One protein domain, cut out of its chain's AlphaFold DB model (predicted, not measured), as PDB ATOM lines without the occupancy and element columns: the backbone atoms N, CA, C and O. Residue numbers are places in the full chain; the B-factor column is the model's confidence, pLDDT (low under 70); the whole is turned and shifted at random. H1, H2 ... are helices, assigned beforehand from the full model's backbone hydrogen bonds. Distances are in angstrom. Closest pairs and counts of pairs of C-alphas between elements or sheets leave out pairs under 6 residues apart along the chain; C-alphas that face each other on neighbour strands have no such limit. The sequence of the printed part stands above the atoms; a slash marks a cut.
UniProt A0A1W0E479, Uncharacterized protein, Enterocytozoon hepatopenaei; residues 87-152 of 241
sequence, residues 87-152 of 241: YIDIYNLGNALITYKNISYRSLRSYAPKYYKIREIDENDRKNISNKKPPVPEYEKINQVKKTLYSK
ATOM      1  N   TYR A  87     278.594 330.071 317.878       48.66
ATOM      2  CA  TYR A  87     279.633 329.228 317.279       48.66
ATOM      3  C   TYR A  87     279.044 327.961 316.638       48.66
ATOM      4  O   TYR A  87     279.271 327.697 315.460       48.66
ATOM      5  N   ILE A  88     278.202 327.241 317.384       51.06
ATOM      6  CA  ILE A  88     277.542 326.002 316.936       51.06
ATOM      7  C   ILE A  88     276.705 326.242 315.668       51.06
ATOM      8  O   ILE A  88     276.703 325.429 314.748       51.06
ATOM      9  N   ASP A  89     276.034 327.388 315.587       57.59
ATOM     10  CA  ASP A  89     275.233 327.785 314.427       57.59
ATOM     11  C   ASP A  89     276.095 328.067 313.185       57.59
ATOM     12  O   ASP A  89     275.761 327.638 312.080       57.59
ATOM     13  N   ILE A  90     277.217 328.776 313.352       57.16
ATOM     14  CA  ILE A  90     278.182 329.050 312.274       57.16
ATOM     15  C   ILE A  90     278.770 327.738 311.752       57.16
ATOM     16  O   ILE A  90     278.812 327.513 310.541       57.16
ATOM     17  N   TYR A  91     279.157 326.858 312.671       51.81
ATOM     18  CA  TYR A  91     279.700 325.541 312.380       51.81
ATOM     19  C   TYR A  91     278.700 324.664 311.603       51.81
ATOM     20  O   TYR A  91     279.003 324.189 310.505       51.81
ATOM     21  N   ASN A  92     277.462 324.536 312.092       55.81
ATOM     22  CA  ASN A  92     276.417 323.752 311.428       55.81
ATOM     23  C   ASN A  92     276.071 324.300 310.032       55.81
ATOM     24  O   ASN A  92     275.846 323.526 309.097       55.81
ATOM     25  N   LEU A  93     276.058 325.628 309.857       63.84
ATOM     26  CA  LEU A  93     275.854 326.255 308.544       63.84
ATOM     27  C   LEU A  93     277.011 325.995 307.590       63.84
ATOM     28  O   LEU A  93     276.766 325.677 306.425       63.84
ATOM     29  N   GLY A  94     278.248 326.128 308.071       57.91
ATOM     30  CA  GLY A  94     279.451 325.818 307.305       57.91
ATOM     31  C   GLY A  94     279.404 324.386 306.777       57.91
ATOM     32  O   GLY A  94     279.478 324.173 305.565       57.91
ATOM     33  N   ASN A  95     279.141 323.420 307.660       50.22
ATOM     34  CA  ASN A  95     279.035 322.004 307.307       50.22
ATOM     35  C   ASN A  95     277.930 321.715 306.293       50.22
ATOM     36  O   ASN A  95     278.150 320.987 305.318       50.22
ATOM     37  N   ALA A  96     276.750 322.305 306.474       59.44
ATOM     38  CA  ALA A  96     275.643 322.133 305.545       59.44
ATOM     39  C   ALA A  96     275.980 322.683 304.144       59.44
ATOM     40  O   ALA A  96     275.674 322.056 303.130       59.44
ATOM     41  N   LEU A  97     276.654 323.832 304.070       58.16
ATOM     42  CA  LEU A  97     277.035 324.466 302.804       58.16
ATOM     43  C   LEU A  97     278.184 323.748 302.086       58.16
ATOM     44  O   LEU A  97     278.255 323.804 300.857       58.16
ATOM     45  N   ILE A  98     279.069 323.080 302.828       52.50
ATOM     46  CA  ILE A  98     280.147 322.250 302.271       52.50
ATOM     47  C   ILE A  98     279.592 320.918 301.758       52.50
ATOM     48  O   ILE A  98     279.949 320.486 300.660       52.50
ATOM     49  N   THR A  99     278.707 320.287 302.533       48.19
ATOM     50  CA  THR A  99     278.190 318.936 302.268       48.19
ATOM     51  C   THR A  99     277.189 318.906 301.116       48.19
ATOM     52  O   THR A  99     277.181 317.959 300.328       48.19
ATOM     53  N   TYR A 100     276.354 319.937 300.976       60.00
ATOM     54  CA  TYR A 100     275.244 319.933 300.027       60.00
ATOM     55  C   TYR A 100     275.435 320.983 298.926       60.00
ATOM     56  O   TYR A 100     275.244 322.179 299.135       60.00
ATOM     57  N   LYS A 101     275.742 320.521 297.706       53.03
ATOM     58  CA  LYS A 101     275.941 321.380 296.520       53.03
ATOM     59  C   LYS A 101     274.712 322.243 296.187       53.03
ATOM     60  O   LYS A 101     274.875 323.389 295.780       53.03
ATOM     61  N   ASN A 102     273.508 321.706 296.407       72.31
ATOM     62  CA  ASN A 102     272.219 322.354 296.137       72.31
ATOM     63  C   ASN A 102     271.324 322.336 297.387       72.31
ATOM     64  O   ASN A 102     270.301 321.653 297.423       72.31
ATOM     65  N   ILE A 103     271.730 323.049 298.438       75.69
ATOM     66  CA  ILE A 103     270.914 323.190 299.648       75.69
ATOM     67  C   ILE A 103     269.804 324.228 299.451       75.69
ATOM     68  O   ILE A 103     270.054 325.314 298.932       75.69
ATOM     69  N   SER A 104     268.586 323.903 299.883       89.75
ATOM     70  CA  SER A 104     267.482 324.868 299.943       89.75
ATOM     71  C   SER A 104     267.668 325.827 301.122       89.75
ATOM     72  O   SER A 104     268.243 325.457 302.150       89.75
ATOM     73  N   TYR A 105     267.130 327.042 301.038       87.06
ATOM     74  CA  TYR A 105     267.162 327.987 302.156       87.06
ATOM     75  C   TYR A 105     266.413 327.438 303.376       87.06
ATOM     76  O   TYR A 105     266.838 327.638 304.512       87.06
ATOM     77  N   ARG A 106     265.337 326.674 303.154       89.06
ATOM     78  CA  ARG A 106     264.590 326.002 304.227       89.06
ATOM     79  C   ARG A 106     265.456 324.991 304.980       89.06
ATOM     80  O   ARG A 106     265.424 324.974 306.207       89.06
ATOM     81  N   SER A 107     266.219 324.174 304.256       84.81
ATOM     82  CA  SER A 107     267.157 323.210 304.844       84.81
ATOM     83  C   SER A 107     268.322 323.917 305.533       84.81
ATOM     84  O   SER A 107     268.700 323.551 306.638       84.81
ATOM     85  N   LEU A 108     268.858 324.978 304.928       79.06
ATOM     86  CA  LEU A 108     269.925 325.782 305.526       79.06
ATOM     87  C   LEU A 108     269.483 326.395 306.866       79.06
ATOM     88  O   LEU A 108     270.204 326.337 307.857       79.06
ATOM     89  N   ARG A 109     268.248 326.902 306.914       87.62
ATOM     90  CA  ARG A 109     267.606 327.457 308.109       87.62
ATOM     91  C   ARG A 109     267.424 326.444 309.238       87.62
ATOM     92  O   ARG A 109     267.505 326.837 310.397       87.62
ATOM     93  N   SER A 110     267.185 325.165 308.939       84.44
ATOM     94  CA  SER A 110     267.043 324.143 309.987       84.44
ATOM     95  C   SER A 110     268.356 323.792 310.687       84.44
ATOM     96  O   SER A 110     268.308 323.361 311.833       84.44
ATOM     97  N   TYR A 111     269.508 324.003 310.040       76.38
ATOM     98  CA  TYR A 111     270.817 323.709 310.637       76.38
ATOM     99  C   TYR A 111     271.274 324.759 311.656       76.38
ATOM    100  O   TYR A 111     272.025 324.429 312.568       76.38
ATOM    101  N   ALA A 112     270.810 326.004 311.529       68.06
ATOM    102  CA  ALA A 112     271.150 327.083 312.458       68.06
ATOM    103  C   ALA A 112     270.046 328.151 312.530       68.06
ATOM    104  O   ALA A 112     270.190 329.267 312.014       68.06
ATOM    105  N   PRO A 113     268.908 327.831 313.163       75.31
ATOM    106  CA  PRO A 113     267.747 328.715 313.198       75.31
ATOM    107  C   PRO A 113     267.978 329.996 314.011       75.31
ATOM    108  O   PRO A 113     267.239 330.969 313.846       75.31
ATOM    109  N   LYS A 114     268.977 330.012 314.904       72.81
ATOM    110  CA  LYS A 114     269.298 331.170 315.749       72.81
ATOM    111  C   LYS A 114     270.362 332.083 315.128       72.81
ATOM    112  O   LYS A 114     270.531 333.202 315.620       72.81
ATOM    113  N   TYR A 115     270.973 331.690 314.005       76.69
ATOM    114  CA  TYR A 115     271.967 332.506 313.317       76.69
ATOM    115  C   TYR A 115     271.379 333.856 312.894       76.69
ATOM    116  O   TYR A 115     270.361 333.930 312.196       76.69
ATOM    117  N   TYR A 116     272.034 334.945 313.301       73.31
ATOM    118  CA  TYR A 116     271.466 336.290 313.185       73.31
ATOM    119  C   TYR A 116     271.091 336.663 311.744       73.31
ATOM    120  O   TYR A 116     270.047 337.273 311.527       73.31
ATOM    121  N   LYS A 117     271.894 336.253 310.751       82.50
ATOM    122  CA  LYS A 117     271.627 336.606 309.354       82.50
ATOM    123  C   LYS A 117     270.412 335.875 308.791       82.50
ATOM    124  O   LYS A 117     269.690 336.434 307.971       82.50
ATOM    125  N   ILE A 118     270.154 334.649 309.250       85.75
ATOM    126  CA  ILE A 118     268.934 333.913 308.899       85.75
ATOM    127  C   ILE A 118     267.713 334.634 309.472       85.75
ATOM    128  O   ILE A 118     266.753 334.871 308.744       85.75
ATOM    129  N   ARG A 119     267.778 335.065 310.738       85.69
ATOM    130  CA  ARG A 119     266.697 335.830 311.376       85.69
ATOM    131  C   ARG A 119     266.416 337.156 310.672       85.69
ATOM    132  O   ARG A 119     265.259 337.480 310.433       85.69
ATOM    133  N   GLU A 120     267.460 337.892 310.303       85.50
ATOM    134  CA  GLU A 120     267.346 339.163 309.578       85.50
ATOM    135  C   GLU A 120     266.638 338.988 308.220       85.50
ATOM    136  O   GLU A 120     265.748 339.764 307.872       85.50
ATOM    137  N   ILE A 121     266.995 337.943 307.463       88.38
ATOM    138  CA  ILE A 121     266.352 337.617 306.180       88.38
ATOM    139  C   ILE A 121     264.878 337.246 306.391       88.38
ATOM    140  O   ILE A 121     264.016 337.775 305.689       88.38
ATOM    141  N   ASP A 122     264.576 336.390 307.373       89.31
ATOM    142  CA  ASP A 122     263.203 335.995 307.711       89.31
ATOM    143  C   ASP A 122     262.334 337.206 308.100       89.31
ATOM    144  O   ASP A 122     261.171 337.308 307.705       89.31
ATOM    145  N   GLU A 123     262.883 338.134 308.888       88.25
ATOM    146  CA  GLU A 123     262.194 339.360 309.301       88.25
ATOM    147  C   GLU A 123     261.932 340.296 308.114       88.25
ATOM    148  O   GLU A 123     260.838 340.859 307.999       88.25
ATOM    149  N   ASN A 124     262.898 340.435 307.202       86.44
ATOM    150  CA  ASN A 124     262.744 341.245 305.994       86.44
ATOM    151  C   ASN A 124     261.703 340.665 305.033       86.44
ATOM    152  O   ASN A 124     260.885 341.408 304.495       86.44
ATOM    153  N   ASP A 125     261.665 339.347 304.865       87.12
ATOM    154  CA  ASP A 125     260.646 338.688 304.051       87.12
ATOM    155  C   ASP A 125     259.237 338.878 304.616       87.12
ATOM    156  O   ASP A 125     258.309 339.189 303.868       87.12
ATOM    157  N   ARG A 126     259.072 338.772 305.942       86.81
ATOM    158  CA  ARG A 126     257.787 339.061 306.602       86.81
ATOM    159  C   ARG A 126     257.325 340.494 306.327       86.81
ATOM    160  O   ARG A 126     256.154 340.703 306.010       86.81
ATOM    161  N   LYS A 127     258.241 341.466 306.389       86.12
ATOM    162  CA  LYS A 127     257.960 342.874 306.052       86.12
ATOM    163  C   LYS A 127     257.656 343.080 304.563       86.12
ATOM    164  O   LYS A 127     256.833 343.922 304.211       86.12
ATOM    165  N   ASN A 128     258.304 342.341 303.666       86.38
ATOM    166  CA  ASN A 128     258.027 342.437 302.232       86.38
ATOM    167  C   ASN A 128     256.625 341.920 301.902       86.38
ATOM    168  O   ASN A 128     255.891 342.596 301.181       86.38
ATOM    169  N   ILE A 129     256.215 340.805 302.513       84.81
ATOM    170  CA  ILE A 129     254.855 340.264 302.390       84.81
ATOM    171  C   ILE A 129     253.822 341.287 302.875       84.81
ATOM    172  O   ILE A 129     252.863 341.571 302.155       84.81
ATOM    173  N   SER A 130     254.032 341.900 304.049       85.31
ATOM    174  CA  SER A 130     253.104 342.916 304.571       85.31
ATOM    175  C   SER A 130     253.001 344.144 303.662       85.31
ATOM    176  O   SER A 130     251.939 344.751 303.559       85.31
ATOM    177  N   ASN A 131     254.083 344.481 302.958       87.75
ATOM    178  CA  ASN A 131     254.154 345.619 302.045       87.75
ATOM    179  C   ASN A 131     253.815 345.270 300.584       87.75
ATOM    180  O   ASN A 131     254.050 346.098 299.704       87.75
ATOM    181  N   LYS A 132     253.292 344.064 300.305       88.38
ATOM    182  CA  LYS A 132     252.999 343.562 298.944       88.38
ATOM    183  C   LYS A 132     254.196 343.647 297.982       88.38
ATOM    184  O   LYS A 132     254.023 343.810 296.775       88.38
ATOM    185  N   LYS A 133     255.416 343.542 298.511       85.69
ATOM    186  CA  LYS A 133     256.653 343.441 297.732       85.69
ATOM    187  C   LYS A 133     257.015 341.968 297.533       85.69
ATOM    188  O   LYS A 133     256.706 341.151 298.404       85.69
ATOM    189  N   PRO A 134     257.671 341.610 296.417       76.88
ATOM    190  CA  PRO A 134     258.143 340.247 296.222       76.88
ATOM    191  C   PRO A 134     259.139 339.858 297.332       76.88
ATOM    192  O   PRO A 134     259.947 340.697 297.746       76.88
ATOM    193  N   PRO A 135     259.084 338.612 297.839       82.75
ATOM    194  CA  PRO A 135     260.062 338.111 298.800       82.75
ATOM    195  C   PRO A 135     261.434 337.952 298.141       82.75
ATOM    196  O   PRO A 135     261.542 337.854 296.916       82.75
ATOM    197  N   VAL A 136     262.488 337.881 298.958       83.81
ATOM    198  CA  VAL A 136     263.845 337.685 298.435       83.81
ATOM    199  C   VAL A 136     263.936 336.299 297.761       83.81
ATOM    200  O   VAL A 136     263.500 335.300 298.355       83.81
ATOM    201  N   PRO A 137     264.493 336.192 296.540       87.62
ATOM    202  CA  PRO A 137     264.702 334.908 295.881       87.62
ATOM    203  C   PRO A 137     265.581 333.963 296.704       87.62
ATOM    204  O   PRO A 137     266.531 334.378 297.368       87.62
ATOM    205  N   GLU A 138     265.303 332.663 296.630       86.69
ATOM    206  CA  GLU A 138     265.975 331.655 297.458       86.69
ATOM    207  C   GLU A 138     267.503 331.634 297.286       86.69
ATOM    208  O   GLU A 138     268.240 331.606 298.275       86.69
ATOM    209  N   TYR A 139     267.987 331.730 296.043       85.38
ATOM    210  CA  TYR A 139     269.423 331.785 295.754       85.38
ATOM    211  C   TYR A 139     270.093 333.004 296.409       85.38
ATOM    212  O   TYR A 139     271.237 332.932 296.858       85.38
ATOM    213  N   GLU A 140     269.377 334.125 296.482       82.00
ATOM    214  CA  GLU A 140     269.890 335.380 297.009       82.00
ATOM    215  C   GLU A 140     269.963 335.331 298.535       82.00
ATOM    216  O   GLU A 140     270.967 335.743 299.113       82.00
ATOM    217  N   LYS A 141     268.978 334.700 299.184       88.81
ATOM    218  CA  LYS A 141     269.025 334.406 300.622       88.81
ATOM    219  C   LYS A 141     270.228 333.542 300.987       88.81
ATOM    220  O   LYS A 141     270.968 333.873 301.911       88.81
ATOM    221  N   ILE A 142     270.453 332.456 300.243       77.00
ATOM    222  CA  ILE A 142     271.597 331.558 300.461       77.00
ATOM    223  C   ILE A 142     272.916 332.314 300.266       77.00
ATOM    224  O   ILE A 142     273.836 332.160 301.067       77.00
ATOM    225  N   ASN A 143     273.014 333.163 299.241       78.31
ATOM    226  CA  ASN A 143     274.209 333.972 298.999       78.31
ATOM    227  C   ASN A 143     274.455 335.013 300.093       78.31
ATOM    228  O   ASN A 143     275.604 335.208 300.484       78.31
ATOM    229  N   GLN A 144     273.409 335.649 300.625       74.00
ATOM    230  CA  GLN A 144     273.540 336.558 301.763       74.00
ATOM    231  C   GLN A 144     274.047 335.822 303.009       74.00
ATOM    232  O   GLN A 144     274.968 336.308 303.660       74.00
ATOM    233  N   VAL A 145     273.521 334.625 303.301       74.38
ATOM    234  CA  VAL A 145     274.021 333.788 304.405       74.38
ATOM    235  C   VAL A 145     275.483 333.409 304.181       74.38
ATOM    236  O   VAL A 145     276.284 333.630 305.079       74.38
ATOM    237  N   LYS A 146     275.858 332.920 302.988       68.31
ATOM    238  CA  LYS A 146     277.253 332.590 302.638       68.31
ATOM    239  C   LYS A 146     278.182 333.787 302.825       68.31
ATOM    240  O   LYS A 146     279.196 333.674 303.500       68.31
ATOM    241  N   LYS A 147     277.826 334.942 302.256       61.50
ATOM    242  CA  LYS A 147     278.645 336.155 302.333       61.50
ATOM    243  C   LYS A 147     278.885 336.559 303.783       61.50
ATOM    244  O   LYS A 147     280.005 336.883 304.140       61.50
ATOM    245  N   THR A 148     277.850 336.505 304.615       62.66
ATOM    246  CA  THR A 148     277.948 336.883 306.027       62.66
ATOM    247  C   THR A 148     278.632 335.825 306.896       62.66
ATOM    248  O   THR A 148     279.346 336.172 307.829       62.66
ATOM    249  N   LEU A 149     278.444 334.538 306.593       56.31
ATOM    250  CA  LEU A 149     279.148 333.436 307.252       56.31
ATOM    251  C   LEU A 149     280.665 333.551 307.045       56.31
ATOM    252  O   LEU A 149     281.432 333.321 307.971       56.31
ATOM    253  N   TYR A 150     281.084 333.967 305.849       49.28
ATOM    254  CA  TYR A 150     282.496 334.106 305.492       49.28
ATOM    255  C   TYR A 150     283.065 335.519 305.682       49.28
ATOM    256  O   TYR A 150     284.277 335.686 305.625       49.28
ATOM    257  N   SER A 151     282.244 336.533 305.978       43.25
ATOM    258  CA  SER A 151     282.714 337.899 306.279       43.25
ATOM    259  C   SER A 151     283.309 338.051 307.686       43.25
ATOM    260  O   SER A 151     283.605 339.155 308.118       43.25
ATOM    261  N   LYS A 152     283.394 336.969 308.463       40.56
ATOM    262  CA  LYS A 152     284.097 336.908 309.758       40.56
ATOM    263  C   LYS A 152     284.988 335.665 309.841       40.56
ATOM    264  O   LYS A 152     285.267 335.167 310.928       40.56
TER     265      LYS A 152
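What this domain is: This is residues 87 to 152 of the 241 residues of an uncharacterized protein of Enterocytozoon hepatopenaei (UniProt A0A1W0E479). H1, H2 and H4 gather at one end, and the longest helix, H3, reaches away from them along the long axis; the chain folds back through residues 131 to 137 into H4. The 66 printed residues, all helix by class, hold four helices, H1 to H4 in order, and no named strand. The whole is compact, radius of gyration of the C-alphas 11.9 A, yet elongated, spanning 35 by 23 by 20 A.

Where its parts are: H1, residues 87 to 99, begins at C-alpha (279.633, 329.228, 317.279) and is 18.3 A long. H2 is residues 105 to 111, 10.2 A. H3, residues 116 to 130, is 21.3 A. H4, residues 138 to 150, 18.5 A, ends at C-alpha (282.496, 334.106, 305.492).

How they stand to each other: H1 touches H2 at a steep tilt of 51 degrees, opposite ways; the closest C-alphas, of Asn 92 and Tyr 111, are 5.7 A apart. H2 touches H4, with residues 138 to 142 of H4 alone, at a steep 41 degrees, the same way; closest C-alphas Tyr 105 and Ile 142, 5.9 A. H3 and H4 form a helical hairpin at a shallow tilt of 29 degrees, touching with residues 117 to 121 of H3 alone; closest C-alphas Lys 117 and Val 145, 6.2 A. H1 and H3 are apart. Every O i to N i+4 pair is within hydrogen-bond range in H1, H3 and H4, and 2 of 3 in H2.

The domain as a whole: The C-alphas farthest apart, of Thr 99 and Asn 131, are 35.9 A apart. The printed part has no cut and no long link. Confidence is under 70 at residues 87 to 101, 112 and 146 to 152.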